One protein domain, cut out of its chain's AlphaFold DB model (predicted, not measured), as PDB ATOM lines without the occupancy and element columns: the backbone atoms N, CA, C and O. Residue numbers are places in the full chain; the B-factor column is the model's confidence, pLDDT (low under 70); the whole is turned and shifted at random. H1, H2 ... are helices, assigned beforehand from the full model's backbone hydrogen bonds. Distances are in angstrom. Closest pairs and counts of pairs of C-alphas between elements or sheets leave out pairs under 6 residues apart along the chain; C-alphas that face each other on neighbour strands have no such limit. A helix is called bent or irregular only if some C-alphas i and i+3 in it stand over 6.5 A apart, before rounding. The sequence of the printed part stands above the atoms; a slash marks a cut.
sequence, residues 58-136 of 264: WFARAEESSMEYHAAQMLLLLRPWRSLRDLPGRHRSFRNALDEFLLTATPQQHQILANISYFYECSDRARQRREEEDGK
ATOM      1  N   TRP A  58      23.938  24.893 -25.800       87.94
ATOM      2  CA  TRP A  58      24.460  23.684 -25.179       87.94
ATOM      3  C   TRP A  58      25.905  23.444 -25.624       87.94
ATOM      4  O   TRP A  58      26.315  23.919 -26.689       87.94
ATOM      5  N   PHE A  59      26.661  22.697 -24.820       91.25
ATOM      6  CA  PHE A  59      28.003  22.248 -25.185       91.25
ATOM      7  C   PHE A  59      27.954  21.283 -26.391       91.25
ATOM      8  O   PHE A  59      26.893  20.842 -26.837       91.25
ATOM      9  N   ALA A  60      29.097  20.995 -26.995       91.56
ATOM     10  CA  ALA A  60      29.212  19.906 -27.953       91.56
ATOM     11  C   ALA A  60      29.099  18.571 -27.206       91.56
ATOM     12  O   ALA A  60      29.453  18.481 -26.033       91.56
ATOM     13  N   ARG A  61      28.603  17.534 -27.881       92.75
ATOM     14  CA  ARG A  61      28.585  16.177 -27.335       92.75
ATOM     15  C   ARG A  61      29.948  15.520 -27.562       92.75
ATOM     16  O   ARG A  61      30.623  15.829 -28.540       92.75
ATOM     17  N   ALA A  62      30.348  14.613 -26.674       92.50
ATOM     18  CA  ALA A  62      31.543  13.795 -26.855       92.50
ATOM     19  C   ALA A  62      31.288  12.697 -27.909       92.50
ATOM     20  O   ALA A  62      31.040  11.542 -27.575       92.50
ATOM     21  N   GLU A  63      31.290  13.077 -29.185       92.62
ATOM     22  CA  GLU A  63      31.194  12.162 -30.327       92.62
ATOM     23  C   GLU A  63      32.510  12.166 -31.112       92.62
ATOM     24  O   GLU A  63      33.151  13.209 -31.220       92.62
ATOM     25  N   GLU A  64      32.896  11.036 -31.714       87.69
ATOM     26  CA  GLU A  64      34.180  10.913 -32.432       87.69
ATOM     27  C   GLU A  64      34.333  11.965 -33.546       87.69
ATOM     28  O   GLU A  64      35.395  12.564 -33.705       87.69
ATOM     29  N   SER A  65      33.247  12.270 -34.265       87.31
ATOM     30  CA  SER A  65      33.218  13.273 -35.340       87.31
ATOM     31  C   SER A  65      33.408  14.716 -34.852       87.31
ATOM     32  O   SER A  65      33.825  15.577 -35.625       87.31
ATOM     33  N   SER A  66      33.108  14.999 -33.580       90.38
ATOM     34  CA  SER A  66      33.159  16.343 -32.992       90.38
ATOM     35  C   SER A  66      34.085  16.437 -31.776       90.38
ATOM     36  O   SER A  66      34.085  17.452 -31.075       90.38
ATOM     37  N   MET A  67      34.931  15.425 -31.562       94.25
ATOM     38  CA  MET A  67      35.739  15.289 -30.351       94.25
ATOM     39  C   MET A  67      36.725  16.447 -30.164       94.25
ATOM     40  O   MET A  67      36.878  16.939 -29.052       94.25
ATOM     41  N   GLU A  68      37.343  16.950 -31.237       95.12
ATOM     42  CA  GLU A  68      38.234  18.122 -31.165       95.12
ATOM     43  C   GLU A  68      37.489  19.387 -30.722       95.12
ATOM     44  O   GLU A  68      37.984  20.166 -29.907       95.12
ATOM     45  N   TYR A  69      36.270  19.582 -31.225       93.50
ATOM     46  CA  TYR A  69      35.451  20.734 -30.867       93.50
ATOM     47  C   TYR A  69      34.925  20.626 -29.431       93.50
ATOM     48  O   TYR A  69      34.986  21.600 -28.679       93.50
ATOM     49  N   HIS A  70      34.481  19.433 -29.023       94.50
ATOM     50  CA  HIS A  70      34.151  19.122 -27.633       94.50
ATOM     51  C   HIS A  70      35.345  19.386 -26.710       94.50
ATOM     52  O   HIS A  70      35.212  20.112 -25.725       94.50
ATOM     53  N   ALA A  71      36.532  18.894 -27.069       96.56
ATOM     54  CA  ALA A  71      37.740  19.084 -26.281       96.56
ATOM     55  C   ALA A  71      38.119  20.562 -26.136       96.56
ATOM     56  O   ALA A  71      38.391  21.025 -25.026       96.56
ATOM     57  N   ALA A  72      38.049  21.332 -27.224       94.81
ATOM     58  CA  ALA A  72      38.280  22.771 -27.193       94.81
ATOM     59  C   ALA A  72      37.295  23.493 -26.259       94.81
ATOM     60  O   ALA A  72      37.710  24.353 -25.482       94.81
ATOM     61  N   GLN A  73      36.007  23.130 -26.286       93.94
ATOM     62  CA  GLN A  73      35.005  23.712 -25.388       93.94
ATOM     63  C   GLN A  73      35.238  23.346 -23.919       93.94
ATOM     64  O   GLN A  73      35.119  24.217 -23.056       93.94
ATOM     65  N   MET A  74      35.590  22.091 -23.625       96.00
ATOM     66  CA  MET A  74      35.861  21.654 -22.252       96.00
ATOM     67  C   MET A  74      37.108  22.336 -21.685       96.00
ATOM     68  O   MET A  74      37.082  22.825 -20.556       96.00
ATOM     69  N   LEU A  75      38.172  22.469 -22.485       95.50
ATOM     70  CA  LEU A  75      39.364  23.228 -22.103       95.50
ATOM     71  C   LEU A  75      39.045  24.710 -21.894       95.50
ATOM     72  O   LEU A  75      39.481  25.294 -20.907       95.50
ATOM     73  N   LEU A  76      38.250  25.317 -22.778       92.94
ATOM     74  CA  LEU A  76      37.834  26.715 -22.645       92.94
ATOM     75  C   LEU A  76      37.062  26.972 -21.344       92.94
ATOM     76  O   LEU A  76      37.204  28.045 -20.751       92.94
ATOM     77  N   LEU A  77      36.243  26.006 -20.925       92.81
ATOM     78  CA  LEU A  77      35.429  26.087 -19.719       92.81
ATOM     79  C   LEU A  77      36.250  25.856 -18.444       92.81
ATOM     80  O   LEU A  77      36.067  26.572 -17.460       92.81
ATOM     81  N   LEU A  78      37.110  24.835 -18.442       93.94
ATOM     82  CA  LEU A  78      37.691  24.282 -17.214       93.94
ATOM     83  C   LEU A  78      39.140  24.701 -16.975       93.94
ATOM     84  O   LEU A  78      39.582  24.732 -15.823       93.94
ATOM     85  N   ARG A  79      39.885  25.018 -18.037       92.81
ATOM     86  CA  ARG A  79      41.283  25.429 -17.937       92.81
ATOM     87  C   ARG A  79      41.359  26.952 -17.832       92.81
ATOM     88  O   ARG A  79      40.721  27.649 -18.613       92.81
ATOM     89  N   PRO A  80      42.160  27.520 -16.920       90.50
ATOM     90  CA  PRO A  80      42.426  28.952 -16.942       90.50
ATOM     91  C   PRO A  80      43.260  29.317 -18.181       90.50
ATOM     92  O   PRO A  80      44.313  28.728 -18.422       90.50
ATOM     93  N   TRP A  81      42.823  30.318 -18.947       88.69
ATOM     94  CA  TRP A  81      43.514  30.797 -20.152       88.69
ATOM     95  C   TRP A  81      43.567  32.334 -20.202       88.69
ATOM     96  O   TRP A  81      42.759  33.020 -19.567       88.69
ATOM     97  N   ARG A  82      44.548  32.891 -20.929       81.88
ATOM     98  CA  ARG A  82      44.659  34.340 -21.212       81.88
ATOM     99  C   ARG A  82      44.389  34.638 -22.682       81.88
ATOM    100  O   ARG A  82      43.737  35.628 -23.001       81.88
ATOM    101  N   SER A  83      44.871  33.761 -23.551       84.25
ATOM    102  CA  SER A  83      44.660  33.753 -24.990       84.25
ATOM    103  C   SER A  83      44.054  32.416 -25.409       84.25
ATOM    104  O   SER A  83      44.360  31.379 -24.827       84.25
ATOM    105  N   LEU A  84      43.236  32.411 -26.465       86.62
ATOM    106  CA  LEU A  84      42.713  31.163 -27.043       86.62
ATOM    107  C   LEU A  84      43.837  30.242 -27.544       86.62
ATOM    108  O   LEU A  84      43.665  29.029 -27.591       86.62
ATOM    109  N   ARG A  85      45.004  30.814 -27.869       89.75
ATOM    110  CA  ARG A  85      46.203  30.060 -28.260       89.75
ATOM    111  C   ARG A  85      46.806  29.251 -27.106       89.75
ATOM    112  O   ARG A  85      47.543  28.310 -27.367       89.75
ATOM    113  N   ASP A  86      46.467  29.578 -25.859       90.12
ATOM    114  CA  ASP A  86      46.992  28.891 -24.674       90.12
ATOM    115  C   ASP A  86      46.264  27.566 -24.403       90.12
ATOM    116  O   ASP A  86      46.780  26.711 -23.684       90.12
ATOM    117  N   LEU A  87      45.061  27.387 -24.961       92.12
ATOM    118  CA  LEU A  87      44.200  26.230 -24.707       92.12
ATOM    119  C   LEU A  87      44.853  24.886 -25.061       92.12
ATOM    120  O   LEU A  87      44.880  24.020 -24.181       92.12
ATOM    121  N   PRO A  88      45.412  24.687 -26.275       95.00
ATOM    122  CA  PRO A  88      46.129  23.456 -26.593       95.00
ATOM    123  C   PRO A  88      47.509  23.394 -25.922       95.00
ATOM    124  O   PRO A  88      48.109  22.327 -25.857       95.00
ATOM    125  N   GLY A  89      48.036  24.503 -25.388       91.75
ATOM    126  CA  GLY A  89      49.355  24.544 -24.758       91.75
ATOM    127  C   GLY A  89      50.465  24.079 -25.707       91.75
ATOM    128  O   GLY A  89      50.716  24.712 -26.728       91.75
ATOM    129  N   ARG A  90      51.142  22.977 -25.358       94.62
ATOM    130  CA  ARG A  90      52.202  22.356 -26.177       94.62
ATOM    131  C   ARG A  90      51.697  21.193 -27.042       94.62
ATOM    132  O   ARG A  90      52.486  20.567 -27.745       94.62
ATOM    133  N   HIS A  91      50.406  20.882 -26.980       97.06
ATOM    134  CA  HIS A  91      49.824  19.753 -27.696       97.06
ATOM    135  C   HIS A  91      49.483  20.126 -29.133       97.06
ATOM    136  O   HIS A  91      49.149  21.267 -29.448       97.06
ATOM    137  N   ARG A  92      49.543  19.124 -30.014       94.94
ATOM    138  CA  ARG A  92      49.188  19.275 -31.431       94.94
ATOM    139  C   ARG A  92      47.676  19.358 -31.669       94.94
ATOM    140  O   ARG A  92      47.276  19.881 -32.702       94.94
ATOM    141  N   SER A  93      46.857  18.849 -30.747       97.06
ATOM    142  CA  SER A  93      45.394  18.840 -30.845       97.06
ATOM    143  C   SER A  93      44.734  19.170 -29.505       97.06
ATOM    144  O   SER A  93      45.366  19.061 -28.447       97.06
ATOM    145  N   PHE A  94      43.461  19.575 -29.542       97.12
ATOM    146  CA  PHE A  94      42.703  19.874 -28.328       97.12
ATOM    147  C   PHE A  94      42.337  18.602 -27.576       97.12
ATOM    148  O   PHE A  94      42.323  18.630 -26.349       97.12
ATOM    149  N   ARG A  95      42.099  17.488 -28.282       97.38
ATOM    150  CA  ARG A  95      41.862  16.182 -27.653       97.38
ATOM    151  C   ARG A  95      43.024  15.785 -26.748       97.38
ATOM    152  O   ARG A  95      42.806  15.561 -25.567       97.38
ATOM    153  N   ASN A  96      44.255  15.828 -27.259       97.94
ATOM    154  CA  ASN A  96      45.438  15.457 -26.477       97.94
ATOM    155  C   ASN A  96      45.634  16.382 -25.266       97.94
ATOM    156  O   ASN A  96      46.001  15.928 -24.187       97.94
ATOM    157  N   ALA A  97      45.369  17.682 -25.438       97.81
ATOM    158  CA  ALA A  97      45.423  18.644 -24.342       97.81
ATOM    159  C   ALA A  97      44.341  18.393 -23.282       97.81
ATOM    160  O   ALA A  97      44.595  18.595 -22.095       97.81
ATOM    161  N   LEU A  98      43.140  17.977 -23.696       97.56
ATOM    162  CA  LEU A  98      42.071  17.607 -22.776       97.56
ATOM    163  C   LEU A  98      42.427  16.317 -22.034       97.56
ATOM    164  O   LEU A  98      42.279  16.288 -20.820       97.56
ATOM    165  N   ASP A  99      42.929  15.298 -22.728       97.75
ATOM    166  CA  ASP A  99      43.310  14.025 -22.114       97.75
ATOM    167  C   ASP A  99      44.371  14.236 -21.022       97.75
ATOM    168  O   ASP A  99      44.203  13.756 -19.904       97.75
ATOM    169  N   GLU A 100      45.406  15.045 -21.285       98.00
ATOM    170  CA  GLU A 100      46.397  15.414 -20.261       98.00
ATOM    171  C   GLU A 100      45.779  16.219 -19.110       98.00
ATOM    172  O   GLU A 100      46.073  15.977 -17.936       98.00
ATOM    173  N   PHE A 101      44.894  17.166 -19.425       97.19
ATOM    174  CA  PHE A 101      44.192  17.935 -18.404       97.19
ATOM    175  C   PHE A 101      43.376  17.024 -17.477       97.19
ATOM    176  O   PHE A 101      43.428  17.207 -16.265       97.19
ATOM    177  N   LEU A 102      42.684  16.015 -18.012       97.81
ATOM    178  CA  LEU A 102      41.882  15.076 -17.224       97.81
ATOM    179  C   LEU A 102      42.714  14.231 -16.256       97.81
ATOM    180  O   LEU A 102      42.194  13.850 -15.215       97.81
ATOM    181  N   LEU A 103      43.995  13.984 -16.543       97.81
ATOM    182  CA  LEU A 103      44.890  13.286 -15.608       97.81
ATOM    183  C   LEU A 103      45.202  14.116 -14.355       97.81
ATOM    184  O   LEU A 103      45.548  13.563 -13.315       97.81
ATOM    185  N   THR A 104      45.100  15.443 -14.457       97.19
ATOM    186  CA  THR A 104      45.439  16.392 -13.382       97.19
ATOM    187  C   THR A 104      44.228  17.172 -12.869       97.19
ATOM    188  O   THR A 104      44.363  18.032 -11.994       97.19
ATOM    189  N   ALA A 105      43.042  16.890 -13.409       97.25
ATOM    190  CA  ALA A 105      41.824  17.615 -13.104       97.25
ATOM    191  C   ALA A 105      41.351  17.330 -11.675       97.25
ATOM    192  O   ALA A 105      41.488  16.237 -11.125       97.25
ATOM    193  N   THR A 106      40.762  18.343 -11.049       97.81
ATOM    194  CA  THR A 106      40.209  18.202  -9.703       97.81
ATOM    195  C   THR A 106      38.916  17.379  -9.731       97.81
ATOM    196  O   THR A 106      38.205  17.373 -10.742       97.81
ATOM    197  N   PRO A 107      38.516  16.753  -8.606       97.88
ATOM    198  CA  PRO A 107      37.239  16.038  -8.524       97.88
ATOM    199  C   PRO A 107      36.037  16.906  -8.919       97.88
ATOM    200  O   PRO A 107      35.102  16.438  -9.565       97.88
ATOM    201  N   GLN A 108      36.083  18.203  -8.599       97.19
ATOM    202  CA  GLN A 108      35.045  19.153  -8.993       97.19
ATOM    203  C   GLN A 108      34.972  19.332 -10.518       97.19
ATOM    204  O   GLN A 108      33.877  19.408 -11.070       97.19
ATOM    205  N   GLN A 109      36.112  19.389 -11.212       97.44
ATOM    206  CA  GLN A 109      36.149  19.495 -12.674       97.44
ATOM    207  C   GLN A 109      35.613  18.221 -13.339       97.44
ATOM    208  O   GLN A 109      34.818  18.320 -14.274       97.44
ATOM    209  N   HIS A 110      35.952  17.041 -12.812       97.88
ATOM    210  CA  HIS A 110      35.351  15.781 -13.259       97.88
ATOM    211  C   HIS A 110      33.834  15.756 -13.051       97.88
ATOM    212  O   HIS A 110      33.106  15.350 -13.953       97.88
ATOM    213  N   GLN A 111      33.342  16.248 -11.910       97.69
ATOM    214  CA  GLN A 111      31.904  16.339 -11.656       97.69
ATOM    215  C   GLN A 111      31.198  17.253 -12.668       97.69
ATOM    216  O   GLN A 111      30.100  16.934 -13.119       97.69
ATOM    217  N   ILE A 112      31.814  18.377 -13.052       95.94
ATOM    218  CA  ILE A 112      31.255  19.269 -14.081       95.94
ATOM    219  C   ILE A 112      31.127  18.528 -15.418       95.94
ATOM    220  O   ILE A 112      30.069  18.589 -16.040       95.94
ATOM    221  N   LEU A 113      32.162  17.793 -15.835       96.38
ATOM    222  CA  LEU A 113      32.131  16.992 -17.063       96.38
ATOM    223  C   LEU A 113      31.072  15.889 -17.005       96.38
ATOM    224  O   LEU A 113      30.304  15.732 -17.952       96.38
ATOM    225  N   ALA A 114      30.979  15.176 -15.881       96.31
ATOM    226  CA  ALA A 114      29.966  14.148 -15.670       96.31
ATOM    227  C   ALA A 114      28.547  14.726 -15.782       96.31
ATOM    228  O   ALA A 114      27.696  14.136 -16.439       96.31
ATOM    229  N   ASN A 115      28.304  15.913 -15.217       95.88
ATOM    230  CA  ASN A 115      27.012  16.593 -15.323       95.88
ATOM    231  C   ASN A 115      26.675  16.983 -16.773       95.88
ATOM    232  O   ASN A 115      25.518  16.871 -17.182       95.88
ATOM    233  N   ILE A 116      27.669  17.434 -17.550       94.62
ATOM    234  CA  ILE A 116      27.486  17.753 -18.975       94.62
ATOM    235  C   ILE A 116      27.111  16.487 -19.753       94.62
ATOM    236  O   ILE A 116      26.142  16.512 -20.508       94.62
ATOM    237  N   SER A 117      27.811  15.371 -19.542       95.00
ATOM    238  CA  SER A 117      27.481  14.089 -20.181       95.00
ATOM    239  C   SER A 117      26.098  13.578 -19.770       95.00
ATOM    240  O   SER A 117      25.289  13.217 -20.626       95.00
ATOM    241  N   TYR A 118      25.788  13.633 -18.473       95.88
ATOM    242  CA  TYR A 118      24.507  13.201 -17.916       95.88
ATOM    243  C   TYR A 118      23.319  13.972 -18.504       95.88
ATOM    244  O   TYR A 118      22.269  13.392 -18.774       95.88
ATOM    245  N   PHE A 119      23.484  15.270 -18.775       95.00
ATOM    246  CA  PHE A 119      22.461  16.058 -19.459       95.00
ATOM    247  C   PHE A 119      22.065  15.447 -20.817       95.00
ATOM    248  O   PHE A 119      20.870  15.341 -21.109       95.00
ATOM    249  N   TYR A 120      23.034  15.003 -21.627       94.38
ATOM    250  CA  TYR A 120      22.739  14.348 -22.907       94.38
ATOM    251  C   TYR A 120      22.095  12.978 -22.717       94.38
ATOM    252  O   TYR A 120      21.143  12.672 -23.426       94.38
ATOM    253  N   GLU A 121      22.530  12.190 -21.731       94.81
ATOM    254  CA  GLU A 121      21.889  10.907 -21.417       94.81
ATOM    255  C   GLU A 121      20.410  11.084 -21.048       94.81
ATOM    256  O   GLU A 121      19.547  10.349 -21.531       94.81
ATOM    257  N   CYS A 122      20.091  12.086 -20.225       95.94
ATOM    258  CA  CYS A 122      18.713  12.426 -19.885       95.94
ATOM    259  C   CYS A 122      17.920  12.900 -21.104       95.94
ATOM    260  O   CYS A 122      16.781  12.472 -21.291       95.94
ATOM    261  N   SER A 123      18.507  13.773 -21.926       93.25
ATOM    262  CA  SER A 123      17.874  14.273 -23.148       93.25
ATOM    263  C   SER A 123      17.558  13.136 -24.122       93.25
ATOM    264  O   SER A 123      16.456  13.084 -24.666       93.25
ATOM    265  N   ASP A 124      18.491  12.205 -24.309       93.81
ATOM    266  CA  ASP A 124      18.326  11.052 -25.192       93.81
ATOM    267  C   ASP A 124      17.259  10.093 -24.668       93.81
ATOM    268  O   ASP A 124      16.373   9.698 -25.420       93.81
ATOM    269  N   ARG A 125      17.272   9.779 -23.366       94.94
ATOM    270  CA  ARG A 125      16.235   8.940 -22.742       94.94
ATOM    271  C   ARG A 125      14.850   9.571 -22.837       94.94
ATOM    272  O   ARG A 125      13.871   8.876 -23.090       94.94
ATOM    273  N   ALA A 126      14.756  10.884 -22.631       91.75
ATOM    274  CA  ALA A 126      13.500  11.609 -22.764       91.75
ATOM    275  C   ALA A 126      12.993  11.598 -24.212       91.75
ATOM    276  O   ALA A 126      11.793  11.458 -24.435       91.75
ATOM    277  N   ARG A 127      13.897  11.721 -25.190       92.69
ATOM    278  CA  ARG A 127      13.565  11.623 -26.612       92.69
ATOM    279  C   ARG A 127      13.106  10.214 -26.989       92.69
ATOM    280  O   ARG A 127      12.054  10.084 -27.600       92.69
ATOM    281  N   GLN A 128      13.840   9.190 -26.564       93.19
ATOM    282  CA  GLN A 128      13.493   7.792 -26.805       93.19
ATOM    283  C   GLN A 128      12.113   7.449 -26.232       93.19
ATOM    284  O   GLN A 128      11.307   6.831 -26.915       93.19
ATOM    285  N   ARG A 129      11.802   7.900 -25.007       92.81
ATOM    286  CA  ARG A 129      10.481   7.669 -24.404       92.81
ATOM    287  C   ARG A 129       9.348   8.262 -25.250       92.81
ATOM    288  O   ARG A 129       8.335   7.600 -25.417       92.81
ATOM    289  N   ARG A 130       9.530   9.469 -25.796       89.69
ATOM    290  CA  ARG A 130       8.530  10.098 -26.677       89.69
ATOM    291  C   ARG A 130       8.348   9.314 -27.972       89.69
ATOM    292  O   ARG A 130       7.226   9.023 -28.343       89.69
ATOM    293  N   GLU A 131       9.448   8.911 -28.605       89.50
ATOM    294  CA  GLU A 131       9.404   8.112 -29.837       89.50
ATOM    295  C   GLU A 131       8.739   6.736 -29.605       89.50
ATOM    296  O   GLU A 131       8.027   6.235 -30.472       89.50
ATOM    297  N   GLU A 132       8.920   6.133 -28.425       89.50
ATOM    298  CA  GLU A 132       8.238   4.893 -28.030       89.50
ATOM    299  C   GLU A 132       6.747   5.085 -27.711       89.50
ATOM    300  O   GLU A 132       5.964   4.165 -27.944       89.50
ATOM    301  N   GLU A 133       6.352   6.226 -27.142       85.25
ATOM    302  CA  GLU A 133       4.947   6.583 -26.899       85.25
ATOM    303  C   GLU A 133       4.226   6.834 -28.231       85.25
ATOM    304  O   GLU A 133       3.217   6.184 -28.504       85.25
ATOM    305  N   ASP A 134       4.819   7.648 -29.108       80.44
ATOM    306  CA  ASP A 134       4.296   7.946 -30.446       80.44
ATOM    307  C   ASP A 134       4.201   6.671 -31.312       80.44
ATOM    308  O   ASP A 134       3.227   6.456 -32.029       80.44
ATOM    309  N   GLY A 135       5.186   5.768 -31.217       72.81
ATOM    310  CA  GLY A 135       5.198   4.506 -31.965       72.81
ATOM    311  C   GLY A 135       4.235   3.431 -31.441       72.81
ATOM    312  O   GLY A 135       3.941   2.472 -32.158       72.81
ATOM    313  N   LYS A 136       3.736   3.552 -30.203       63.09
ATOM    314  CA  LYS A 136       2.757   2.610 -29.625       63.09
ATOM    315  C   LYS A 136       1.317   2.951 -30.000       63.09
ATOM    316  O   LYS A 136       0.495   2.036 -30.035       63.09
TER     317      LYS A 136
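This is residues 58 to 136 of the 264 residues of an uncharacterized protein of Mycena chlorophos (UniProt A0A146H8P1). One long helix, H3, makes an arm that runs out from a small head, and residues 121 to 136 of it stick out free. The head holds the crossed helices H1 and H2, which pack on each other, and the long loop of residues 79 to 93 that joins them; H3 sets out from beside H2. The printed part has 79 residues, with three named helices in the order H1, H2, H3 along the chain and no named strand; the class is all helix. The whole is loose, with a radius of gyration of the C-alphas of 15.6 A, and spans 53 by 26 by 19 A, the arm making the length.

H3, residues 107 to 136, touches no helix but is near H1, residues 64 to 78. H1 and H3 are close but not clearly touching, with the closest C-alphas, those of Leu 78 and Gln 109, 6.8 A apart; they run opposite ways at a steep tilt of 45 degrees. H2, residues 94 to 104, is likewise close to H3 but not clearly touching it: the closest C-alphas, those of Leu 102 and His 110, are 7.7 A apart. H2 and H3 run opposite ways at a steep tilt of 60 degrees. H1 and H2 touch, with 15 pairs of C-alphas within 8 A, the closest being those of Ala 71 and Arg 95 at 5.2 A. They run the same way at a steep tilt of 52 degrees. The O i to N i+4 pairs within hydrogen-bond range are 9 of 11 in H1, 6 of 7 in H2 and 25 of 26 in H3.

H3 has 30 residues and measures 42.6 A from its first to its last C-alpha, from C-alpha 107 at (37.239, 16.038, -8.524) to C-alpha 136 at (2.757, 2.610, -29.625). H1 has 15 residues, begins with C-alpha 64 at (34.180, 10.913, -32.432) and measures 20.6 A. It is irregular: C-alphas 65 and 68 are 8.1 A apart, and its line is a rough one. H2 has 11 residues and measures 15.6 A.

The two C-alphas farthest apart are those of Arg 90 and Lys 136, at 53.4 A. Without residues 121 to 136, the body of 63 residues spans 30 by 27 by 19 A and has a radius of gyration of 11.2 A. The link from H1 to H2, 15 residues, is long, and the link from H2 to H3, 2 residues, is tight. The printed part has no cut. The mean pLDDT of the printed part is 93.0, and one residue, Lys 136, is under 70.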